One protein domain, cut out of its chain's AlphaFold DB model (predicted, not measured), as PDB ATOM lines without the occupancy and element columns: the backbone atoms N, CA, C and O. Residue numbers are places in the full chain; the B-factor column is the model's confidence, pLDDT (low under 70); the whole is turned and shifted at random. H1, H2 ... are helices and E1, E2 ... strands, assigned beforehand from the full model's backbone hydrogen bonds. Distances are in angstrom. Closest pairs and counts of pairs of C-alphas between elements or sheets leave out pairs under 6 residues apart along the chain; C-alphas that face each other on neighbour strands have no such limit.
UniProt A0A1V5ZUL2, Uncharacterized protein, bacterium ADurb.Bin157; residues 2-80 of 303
ATOM      1  N   PRO A   2     -24.724 -30.833 -32.974       78.38
ATOM      2  CA  PRO A   2     -25.689 -30.291 -32.026       78.38
ATOM      3  C   PRO A   2     -25.168 -30.454 -30.595       78.38
ATOM      4  O   PRO A   2     -24.637 -31.513 -30.253       78.38
ATOM      5  N   ASP A   3     -25.340 -29.418 -29.779       81.00
ATOM      6  CA  ASP A   3     -25.087 -29.492 -28.344       81.00
ATOM      7  C   ASP A   3     -26.276 -30.174 -27.662       81.00
ATOM      8  O   ASP A   3     -27.438 -29.826 -27.895       81.00
ATOM      9  N   PHE A   4     -25.993 -31.153 -26.807       84.06
ATOM     10  CA  PHE A   4     -27.009 -31.758 -25.956       84.06
ATOM     11  C   PHE A   4     -27.154 -30.912 -24.691       84.06
ATOM     12  O   PHE A   4     -26.236 -30.834 -23.881       84.06
ATOM     13  N   LEU A   5     -28.313 -30.280 -24.520       85.94
ATOM     14  CA  LEU A   5     -28.595 -29.388 -23.385       85.94
ATOM     15  C   LEU A   5     -29.251 -30.107 -22.190       85.94
ATOM     16  O   LEU A   5     -29.640 -29.466 -21.218       85.94
ATOM     17  N   ALA A   6     -29.391 -31.431 -22.262       86.56
ATOM     18  CA  ALA A   6     -29.932 -32.271 -21.199       86.56
ATOM     19  C   ALA A   6     -29.170 -33.610 -21.136       86.56
ATOM     20  O   ALA A   6     -28.652 -34.052 -22.169       86.56
ATOM     21  N   PRO A   7     -29.114 -34.276 -19.965       87.88
ATOM     22  CA  PRO A   7     -28.506 -35.598 -19.837       87.88
ATOM     23  C   PRO A   7     -29.104 -36.605 -20.825       87.88
ATOM     24  O   PRO A   7     -30.324 -36.707 -20.966       87.88
ATOM     25  N   ILE A   8     -28.242 -37.375 -21.491       89.31
ATOM     26  CA  ILE A   8     -28.665 -38.434 -22.406       89.31
ATOM     27  C   ILE A   8     -28.888 -39.740 -21.633       89.31
ATOM     28  O   ILE A   8     -27.983 -40.256 -20.983       89.31
ATOM     29  N   ASN A   9     -30.098 -40.298 -21.704       89.81
ATOM     30  CA  ASN A   9     -30.377 -41.641 -21.200       89.81
ATOM     31  C   ASN A   9     -30.223 -42.656 -22.343       89.81
ATOM     32  O   ASN A   9     -30.978 -42.619 -23.313       89.81
ATOM     33  N   LEU A  10     -29.269 -43.581 -22.214       90.38
ATOM     34  CA  LEU A  10     -28.983 -44.605 -23.227       90.38
ATOM     35  C   LEU A  10     -29.916 -45.830 -23.156       90.38
ATOM     36  O   LEU A  10     -29.774 -46.754 -23.955       90.38
ATOM     37  N   ASN A  11     -30.871 -45.869 -22.217       90.94
ATOM     38  CA  ASN A  11     -31.806 -46.985 -22.019       90.94
ATOM     39  C   ASN A  11     -31.105 -48.355 -21.897       90.94
ATOM     40  O   ASN A  11     -31.560 -49.342 -22.469       90.94
ATOM     41  N   LYS A  12     -30.002 -48.407 -21.132       89.50
ATOM     42  CA  LYS A  12     -29.124 -49.581 -20.932       89.50
ATOM     43  C   LYS A  12     -28.287 -50.012 -22.147       89.50
ATOM     44  O   LYS A  12     -27.605 -51.028 -22.056       89.50
ATOM     45  N   ASN A  13     -28.302 -49.259 -23.247       91.69
ATOM     46  CA  ASN A  13     -27.328 -49.440 -24.326       91.69
ATOM     47  C   ASN A  13     -25.984 -48.787 -23.967       91.69
ATOM     48  O   ASN A  13     -25.886 -48.009 -23.016       91.69
ATOM     49  N   GLU A  14     -24.949 -49.099 -24.741       92.06
ATOM     50  CA  GLU A  14     -23.592 -48.582 -24.558       92.06
ATOM     51  C   GLU A  14     -23.261 -47.440 -25.528       92.06
ATOM     52  O   GLU A  14     -23.882 -47.282 -26.581       92.06
ATOM     53  N   MET A  15     -22.238 -46.656 -25.186       88.94
ATOM     54  CA  MET A  15     -21.618 -45.720 -26.117       88.94
ATOM     55  C   MET A  15     -20.386 -46.386 -26.738       88.94
ATOM     56  O   MET A  15     -19.391 -46.610 -26.055       88.94
ATOM     57  N   GLN A  16     -20.445 -46.707 -28.030       92.31
ATOM     58  CA  GLN A  16     -19.329 -47.336 -28.744       92.31
ATOM     59  C   GLN A  16     -18.364 -46.292 -29.307       92.31
ATOM     60  O   GLN A  16     -18.786 -45.226 -29.756       92.31
ATOM     61  N   ASN A  17     -17.066 -46.617 -29.320       89.88
ATOM     62  CA  ASN A  17     -15.994 -45.749 -29.830       89.88
ATOM     63  C   ASN A  17     -15.980 -44.345 -29.195       89.88
ATOM     64  O   ASN A  17     -15.579 -43.366 -29.829       89.88
ATOM     65  N   MET A  18     -16.436 -44.238 -27.943       89.12
ATOM     66  CA  MET A  18     -16.403 -42.986 -27.199       89.12
ATOM     67  C   MET A  18     -14.958 -42.576 -26.921       89.12
ATOM     68  O   MET A  18     -14.148 -43.377 -26.454       89.12
ATOM     69  N   ARG A  19     -14.653 -41.302 -27.177       90.38
ATOM     70  CA  ARG A  19     -13.446 -40.652 -26.676       90.38
ATOM     71  C   ARG A  19     -13.832 -39.786 -25.482       90.38
ATOM     72  O   ARG A  19     -14.758 -38.983 -25.585       90.38
ATOM     73  N   LEU A  20     -13.103 -39.939 -24.380       92.31
ATOM     74  CA  LEU A  20     -13.232 -39.064 -23.216       92.31
ATOM     75  C   LEU A  20     -12.825 -37.625 -23.564       92.31
ATOM     76  O   LEU A  20     -12.217 -37.354 -24.603       92.31
ATOM     77  N   GLN A  21     -13.145 -36.683 -22.681       92.88
ATOM     78  CA  GLN A  21     -12.716 -35.302 -22.852       92.88
ATOM     79  C   GLN A  21     -11.195 -35.206 -22.664       92.88
ATOM     80  O   GLN A  21     -10.692 -35.360 -21.557       92.88
ATOM     81  N   ASN A  22     -10.453 -34.956 -23.741       93.06
ATOM     82  CA  ASN A  22      -9.004 -34.779 -23.678       93.06
ATOM     83  C   ASN A  22      -8.657 -33.336 -23.294       93.06
ATOM     84  O   ASN A  22      -8.992 -32.412 -24.036       93.06
ATOM     85  N   LEU A  23      -7.966 -33.149 -22.170       94.38
ATOM     86  CA  LEU A  23      -7.544 -31.837 -21.662       94.38
ATOM     87  C   LEU A  23      -6.107 -31.906 -21.144       94.38
ATOM     88  O   LEU A  23      -5.687 -32.948 -20.663       94.38
ATOM     89  N   ALA A  24      -5.363 -30.801 -21.189       92.31
ATOM     90  CA  ALA A  24      -4.006 -30.744 -20.628       92.31
ATOM     91  C   ALA A  24      -3.981 -30.546 -19.097       92.31
ATOM     92  O   ALA A  24      -2.938 -30.725 -18.468       92.31
ATOM     93  N   SER A  25      -5.119 -30.164 -18.511       93.00
ATOM     94  CA  SER A  25      -5.325 -29.919 -17.082       93.00
ATOM     95  C   SER A  25      -6.775 -30.214 -16.692       93.00
ATOM     96  O   SER A  25      -7.659 -30.288 -17.549       93.00
ATOM     97  N   ALA A  26      -7.023 -30.368 -15.393       92.00
ATOM     98  CA  ALA A  26      -8.358 -30.591 -14.852       92.00
ATOM     99  C   ALA A  26      -9.325 -29.421 -15.161       92.00
ATOM    100  O   ALA A  26      -8.913 -28.261 -15.072       92.00
ATOM    101  N   PRO A  27     -10.606 -29.692 -15.484       93.88
ATOM    102  CA  PRO A  27     -11.658 -28.677 -15.530       93.88
ATOM    103  C   PRO A  27     -11.764 -27.874 -14.224       93.88
ATOM    104  O   PRO A  27     -11.770 -28.458 -13.141       93.88
ATOM    105  N   GLU A  28     -11.905 -26.548 -14.327       91.44
ATOM    106  CA  GLU A  28     -11.953 -25.633 -13.168       91.44
ATOM    107  C   GLU A  28     -13.284 -25.671 -12.397       91.44
ATOM    108  O   GLU A  28     -13.311 -25.388 -11.205       91.44
ATOM    109  N   ASN A  29     -14.382 -26.046 -13.062       90.62
ATOM    110  CA  ASN A  29     -15.722 -26.140 -12.468       90.62
ATOM    111  C   ASN A  29     -16.301 -27.545 -12.689       90.62
ATOM    112  O   ASN A  29     -17.205 -27.715 -13.513       90.62
ATOM    113  N   PRO A  30     -15.727 -28.573 -12.047       94.06
ATOM    114  CA  PRO A  30     -16.122 -29.946 -12.290       94.06
ATOM    115  C   PRO A  30     -17.467 -30.281 -11.642       94.06
ATOM    116  O   PRO A  30     -17.831 -29.742 -10.597       94.06
ATOM    117  N   VAL A  31     -18.190 -31.218 -12.249       93.00
ATOM    118  CA  VAL A  31     -19.393 -31.826 -11.662       93.00
ATOM    119  C   VAL A  31     -19.058 -33.249 -11.226       93.00
ATOM    120  O   VAL A  31     -18.244 -33.920 -11.860       93.00
ATOM    121  N   GLU A  32     -19.650 -33.719 -10.129       95.50
ATOM    122  CA  GLU A  32     -19.458 -35.095  -9.657       95.50
ATOM    123  C   GLU A  32     -19.769 -36.114 -10.768       95.50
ATOM    124  O   GLU A  32     -20.751 -35.987 -11.501       95.50
ATOM    125  N   GLY A  33     -18.894 -37.109 -10.916       91.38
ATOM    126  CA  GLY A  33     -18.971 -38.118 -11.970       91.38
ATOM    127  C   GLY A  33     -18.433 -37.665 -13.332       91.38
ATOM    128  O   GLY A  33     -18.407 -38.475 -14.259       91.38
ATOM    129  N   GLN A  34     -17.975 -36.415 -13.484       95.06
ATOM    130  CA  GLN A  34     -17.291 -35.979 -14.702       95.06
ATOM    131  C   GLN A  34     -15.982 -36.757 -14.878       95.06
ATOM    132  O   GLN A  34     -15.246 -36.958 -13.915       95.06
ATOM    133  N   VAL A  35     -15.690 -37.170 -16.115       94.75
ATOM    134  CA  VAL A  35     -14.480 -37.925 -16.473       94.75
ATOM    135  C   VAL A  35     -13.734 -37.203 -17.590       94.75
ATOM    136  O   VAL A  35     -14.342 -36.795 -18.583       94.75
ATOM    137  N   TYR A  36     -12.417 -37.073 -17.455       96.00
ATOM    138  CA  TYR A  36     -11.547 -36.545 -18.507       96.00
ATOM    139  C   TYR A  36     -10.262 -37.372 -18.622       96.00
ATOM    140  O   TYR A  36      -9.876 -38.084 -17.695       96.00
ATOM    141  N   HIS A  37      -9.607 -37.289 -19.775       94.94
ATOM    142  CA  HIS A  37      -8.285 -37.860 -20.005       94.94
ATOM    143  C   HIS A  37      -7.263 -36.727 -20.076       94.94
ATOM    144  O   HIS A  37      -7.351 -35.857 -20.951       94.94
ATOM    145  N   ASN A  38      -6.307 -36.729 -19.155       94.44
ATOM    146  CA  ASN A  38      -5.257 -35.732 -19.117       94.44
ATOM    147  C   ASN A  38      -4.191 -36.061 -20.170       94.44
ATOM    148  O   ASN A  38      -3.496 -37.069 -20.094       94.44
ATOM    149  N   THR A  39      -4.056 -35.205 -21.179       94.94
ATOM    150  CA  THR A  39      -3.114 -35.407 -22.289       94.94
ATOM    151  C   THR A  39      -1.661 -35.125 -21.919       94.94
ATOM    152  O   THR A  39      -0.779 -35.383 -22.732       94.94
ATOM    153  N   THR A  40      -1.402 -34.568 -20.735       93.38
ATOM    154  CA  THR A  40      -0.045 -34.286 -20.253       93.38
ATOM    155  C   THR A  40       0.557 -35.516 -19.569       93.38
ATOM    156  O   THR A  40       1.660 -35.934 -19.916       93.38
ATOM    157  N   ASP A  41      -0.169 -36.135 -18.634       91.25
ATOM    158  CA  ASP A  41       0.283 -37.318 -17.880       91.25
ATOM    159  C   ASP A  41      -0.246 -38.653 -18.447       91.25
ATOM    160  O   ASP A  41       0.173 -39.716 -17.990       91.25
ATOM    161  N   HIS A  42      -1.106 -38.598 -19.473       90.56
ATOM    162  CA  HIS A  42      -1.742 -39.740 -20.141       90.56
ATOM    163  C   HIS A  42      -2.618 -40.599 -19.218       90.56
ATOM    164  O   HIS A  42      -2.804 -41.794 -19.461       90.56
ATOM    165  N   LYS A  43      -3.193 -39.994 -18.175       91.06
ATOM    166  CA  LYS A  43      -4.055 -40.669 -17.201       91.06
ATOM    167  C   LYS A  43      -5.501 -40.207 -17.305       91.06
ATOM    168  O   LYS A  43      -5.811 -39.094 -17.726       91.06
ATOM    169  N   THR A  44      -6.414 -41.088 -16.919       94.31
ATOM    170  CA  THR A  44      -7.850 -40.796 -16.884       94.31
ATOM    171  C   THR A  44      -8.259 -40.467 -15.458       94.31
ATOM    172  O   THR A  44      -7.858 -41.168 -14.536       94.31
ATOM    173  N   TYR A  45      -9.076 -39.436 -15.273       94.94
ATOM    174  CA  TYR A  45      -9.517 -38.978 -13.958       94.94
ATOM    175  C   TYR A  45     -11.038 -38.861 -13.893       94.94
ATOM    176  O   TYR A  45     -11.664 -38.430 -14.864       94.94
ATOM    177  N   ALA A  46     -11.616 -39.181 -12.734       95.31
ATOM    178  CA  ALA A  46     -13.017 -38.935 -12.397       95.31
ATOM    179  C   ALA A  46     -13.132 -37.975 -11.206       95.31
ATOM    180  O   ALA A  46     -12.383 -38.097 -10.235       95.31
ATOM    181  N   TYR A  47     -14.068 -37.028 -11.267       96.25
ATOM    182  CA  TYR A  47     -14.325 -36.108 -10.163       96.25
ATOM    183  C   TYR A  47     -15.299 -36.734  -9.164       96.25
ATOM    184  O   TYR A  47     -16.429 -37.067  -9.519       96.25
ATOM    185  N   ASN A  48     -14.886 -36.873  -7.907       93.69
ATOM    186  CA  ASN A  48     -15.688 -37.511  -6.852       93.69
ATOM    187  C   ASN A  48     -16.587 -36.526  -6.072       93.69
ATOM    188  O   ASN A  48     -17.030 -36.841  -4.972       93.69
ATOM    189  N   GLY A  49     -16.770 -35.305  -6.584       92.62
ATOM    190  CA  GLY A  49     -17.487 -34.224  -5.899       92.62
ATOM    191  C   GLY A  49     -16.595 -33.315  -5.045       92.62
ATOM    192  O   GLY A  49     -17.027 -32.231  -4.665       92.62
ATOM    193  N   THR A  50     -15.343 -33.709  -4.783       92.00
ATOM    194  CA  THR A  50     -14.363 -32.895  -4.036       92.00
ATOM    195  C   THR A  50     -13.014 -32.779  -4.741       92.00
ATOM    196  O   THR A  50     -12.446 -31.689  -4.811       92.00
ATOM    197  N   SER A  51     -12.515 -33.867  -5.325       92.69
ATOM    198  CA  SER A  51     -11.221 -33.945  -5.998       92.69
ATOM    199  C   SER A  51     -11.271 -34.842  -7.237       92.69
ATOM    200  O   SER A  51     -12.153 -35.688  -7.403       92.69
ATOM    201  N   TRP A  52     -10.306 -34.633  -8.133       93.25
ATOM    202  CA  TRP A  52     -10.056 -35.518  -9.268       93.25
ATOM    203  C   TRP A  52      -9.256 -36.739  -8.802       93.25
ATOM    204  O   TRP A  52      -8.169 -36.586  -8.247       93.25
ATOM    205  N   VAL A  53      -9.782 -37.943  -9.034       91.94
ATOM    206  CA  VAL A  53      -9.146 -39.224  -8.683       91.94
ATOM    207  C   VAL A  53      -8.766 -39.970  -9.959       91.94
ATOM    208  O   VAL A  53      -9.575 -40.059 -10.883       91.94
ATOM    209  N   GLU A  54      -7.542 -40.497 -10.024       91.69
ATOM    210  CA  GLU A  54      -7.068 -41.294 -11.163       91.69
ATOM    211  C   GLU A  54      -7.849 -42.611 -11.265       91.69
ATOM    212  O   GLU A  54      -7.908 -43.404 -10.325       91.69
ATOM    213  N   MET A  55      -8.431 -42.869 -12.432       87.94
ATOM    214  CA  MET A  55      -9.081 -44.128 -12.760       87.94
ATOM    215  C   MET A  55      -8.041 -45.105 -13.314       87.94
ATOM    216  O   MET A  55      -7.510 -44.895 -14.403       87.94
ATOM    217  N   GLY A  56      -7.775 -46.189 -12.579       79.56
ATOM    218  CA  GLY A  56      -6.817 -47.226 -12.985       79.56
ATOM    219  C   GLY A  56      -5.377 -47.001 -12.511       79.56
ATOM    220  O   GLY A  56      -4.491 -47.743 -12.928       79.56
ATOM    221  N   GLY A  57      -5.141 -46.018 -11.635       76.06
ATOM    222  CA  GLY A  57      -3.855 -45.870 -10.955       76.06
ATOM    223  C   GLY A  57      -3.543 -47.104 -10.102       76.06
ATOM    224  O   GLY A  57      -4.433 -47.654  -9.449       76.06
ATOM    225  N   GLY A  58      -2.287 -47.559 -10.120       68.12
ATOM    226  CA  GLY A  58      -1.825 -48.619  -9.219       68.12
ATOM    227  C   GLY A  58      -2.077 -48.218  -7.763       68.12
ATOM    228  O   GLY A  58      -1.872 -47.059  -7.403       68.12
ATOM    229  N   GLY A  59      -2.572 -49.150  -6.943       62.53
ATOM    230  CA  GLY A  59      -2.915 -48.871  -5.548       62.53
ATOM    231  C   GLY A  59      -1.745 -48.234  -4.793       62.53
ATOM    232  O   GLY A  59      -0.611 -48.682  -4.911       62.53
ATOM    233  N   THR A  60      -2.020 -47.197  -4.005       60.00
ATOM    234  CA  THR A  60      -1.023 -46.452  -3.212       60.00
ATOM    235  C   THR A  60      -0.650 -47.155  -1.898       60.00
ATOM    236  O   THR A  60      -0.251 -46.491  -0.947       60.00
ATOM    237  N   GLY A  61      -0.874 -48.469  -1.803       60.69
ATOM    238  CA  GLY A  61      -0.524 -49.262  -0.623       60.69
ATOM    239  C   GLY A  61       0.938 -49.710  -0.655       60.69
ATOM    240  O   GLY A  61       1.544 -49.749  -1.724       60.69
ATOM    241  N   ASP A  62       1.475 -50.098   0.503       57.84
ATOM    242  CA  ASP A  62       2.885 -50.495   0.684       57.84
ATOM    243  C   ASP A  62       3.322 -51.701  -0.185       57.84
ATOM    244  O   ASP A  62       4.498 -51.874  -0.493       57.84
ATOM    245  N   MET A  63       2.371 -52.471  -0.722       65.94
ATOM    246  CA  MET A  63       2.604 -53.668  -1.543       65.94
ATOM    247  C   MET A  63       2.863 -53.382  -3.038       65.94
ATOM    248  O   MET A  63       2.232 -53.986  -3.911       65.94
ATOM    249  N   THR A  64       3.776 -52.472  -3.385       67.50
ATOM    250  CA  THR A  64       4.240 -52.355  -4.788       67.50
ATOM    251  C   THR A  64       5.364 -53.356  -5.076       67.50
ATOM    252  O   THR A  64       6.187 -53.630  -4.207       67.50
ATOM    253  N   LYS A  65       5.440 -53.903  -6.303       66.75
ATOM    254  CA  LYS A  65       6.436 -54.939  -6.663       66.75
ATOM    255  C   LYS A  65       7.881 -54.523  -6.368       66.75
ATOM    256  O   LYS A  65       8.643 -55.315  -5.834       66.75
ATOM    257  N   ALA A  66       8.222 -53.264  -6.633       67.12
ATOM    258  CA  ALA A  66       9.556 -52.722  -6.381       67.12
ATOM    259  C   ALA A  66       9.938 -52.643  -4.886       67.12
ATOM    260  O   ALA A  66      11.103 -52.416  -4.573       67.12
ATOM    261  N   VAL A  67       8.975 -52.788  -3.967       66.56
ATOM    262  CA  VAL A  67       9.203 -52.740  -2.514       66.56
ATOM    263  C   VAL A  67       9.446 -54.138  -1.940       66.56
ATOM    264  O   VAL A  67      10.334 -54.281  -1.099       66.56
ATOM    265  N   TYR A  68       8.728 -55.163  -2.413       68.75
ATOM    266  CA  TYR A  68       8.826 -56.522  -1.864       68.75
ATOM    267  C   TYR A  68       9.745 -57.474  -2.654       68.75
ATOM    268  O   TYR A  68      10.152 -58.477  -2.085       68.75
ATOM    269  N   ASP A  69      10.082 -57.190  -3.918       69.62
ATOM    270  CA  ASP A  69      10.906 -58.027  -4.820       69.62
ATOM    271  C   ASP A  69      11.959 -57.119  -5.484       69.62
ATOM    272  O   ASP A  69      11.727 -56.526  -6.540       69.62
ATOM    273  N   THR A  70      13.069 -56.882  -4.772       68.62
ATOM    274  CA  THR A  70      14.089 -55.877  -5.130       68.62
ATOM    275  C   THR A  70      15.052 -56.399  -6.200       68.62
ATOM    276  O   THR A  70      15.617 -55.593  -6.941       68.62
ATOM    277  N   ASP A  71      15.249 -57.716  -6.293       72.81
ATOM    278  CA  ASP A  71      16.129 -58.350  -7.285       72.81
ATOM    279  C   ASP A  71      15.386 -58.997  -8.480       72.81
ATOM    280  O   ASP A  71      16.027 -59.568  -9.365       72.81
ATOM    281  N   GLU A  72      14.056 -58.854  -8.537       74.31
ATOM    282  CA  GLU A  72      13.155 -59.398  -9.565       74.31
ATOM    283  C   GLU A  72      13.203 -60.927  -9.722       74.31
ATOM    284  O   GLU A  72      12.844 -61.468 -10.776       74.31
ATOM    285  N   ASN A  73      13.604 -61.660  -8.683       75.94
ATOM    286  CA  ASN A  73      13.639 -63.121  -8.716       75.94
ATOM    287  C   ASN A  73      12.240 -63.763  -8.551       75.94
ATOM    288  O   ASN A  73      12.098 -64.983  -8.693       75.94
ATOM    289  N   GLY A  74      11.198 -62.961  -8.290       67.94
ATOM    290  CA  GLY A  74       9.823 -63.429  -8.101       67.94
ATOM    291  C   GLY A  74       9.548 -64.022  -6.713       67.94
ATOM    292  O   GLY A  74       8.504 -64.647  -6.509       67.94
ATOM    293  N   ILE A  75      10.470 -63.835  -5.772       65.06
ATOM    294  CA  ILE A  75      10.383 -64.167  -4.352       65.06
ATOM    295  C   ILE A  75      10.341 -62.848  -3.578       65.06
ATOM    296  O   ILE A  75      10.868 -61.822  -3.989       65.06
ATOM    297  N   VAL A  76       9.644 -62.861  -2.449       67.50
ATOM    298  CA  VAL A  76       9.562 -61.701  -1.567       67.50
ATOM    299  C   VAL A  76      10.886 -61.552  -0.796       67.50
ATOM    300  O   VAL A  76      11.171 -62.350   0.096       67.50
ATOM    301  N   ASP A  77      11.671 -60.527  -1.129       64.00
ATOM    302  CA  ASP A  77      12.940 -60.144  -0.487       64.00
ATOM    303  C   ASP A  77      12.726 -59.374   0.822       64.00
ATOM    304  O   ASP A  77      13.450 -59.545   1.807       64.00
ATOM    305  N   LYS A  78      11.714 -58.502   0.819       62.53
ATOM    306  CA  LYS A  78      11.224 -57.758   1.978       62.53
ATOM    307  C   LYS A  78       9.753 -58.084   2.128       62.53
ATOM    308  O   LYS A  78       8.901 -57.397   1.579       62.53
ATOM    309  N   ALA A  79       9.450 -59.154   2.852       58.28
ATOM    310  CA  ALA A  79       8.119 -59.241   3.433       58.28
ATOM    311  C   ALA A  79       7.987 -58.023   4.352       58.28
ATOM    312  O   ALA A  79       8.984 -57.697   5.008       58.28
ATOM    313  N   GLU A  80       6.832 -57.349   4.392       56.72
ATOM    314  CA  GLU A  80       6.439 -56.536   5.543       56.72
ATOM    315  C   GLU A  80       6.801 -57.338   6.782       56.72
ATOM    316  O   GLU A  80       6.164 -58.332   7.110       56.72
TER     317      GLU A  80
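This is residues 2 to 80 of the 303 residues of an uncharacterized protein of bacterium ADurb.Bin157 (UniProt A0A1V5ZUL2). With little regular structure, this is a small twisted sheet of four short strands between a free arm, residues 2 to 18, and a tail bearing one short helix, H1. The 79 printed residues run E1, E2, E3, E4, H1; the sheet has that strand order and is mixed. Mostly strand, with 20 residues in named elements, it is extended: radius of gyration of the C-alphas 18.7 A, spans 58 by 30 by 22 A.

Find C-alpha 21 at (-12.716, -35.302, -22.852), where E1, residues 21 to 23, begins. Next come E2, 35 to 38, E3, 43 to 47, 13.3 A long, and E4, 52 to 55. H1, 65 to 68, ends at (8.826, -56.522, -1.864).

E1 and E2 are parallel; N 37 and O 21 are 2.8 A apart. E2, E3 and E4 form a meander, each strand antiparallel to the one before: look at N 38 and O 43, 2.8 A, and N 55 and O 44, 2.8 A. H1, too short for an O i to N i+4 pair, has its 1 O i to N i+3 pair within range and is not on the sheet.

The C-alphas farthest apart, Pro 2 and Asp 77, are 58.1 A apart. The printed part has no cut; E1 to E2 is a long link. Confidence is under 70 at residues 58 to 70 and 74 to 80.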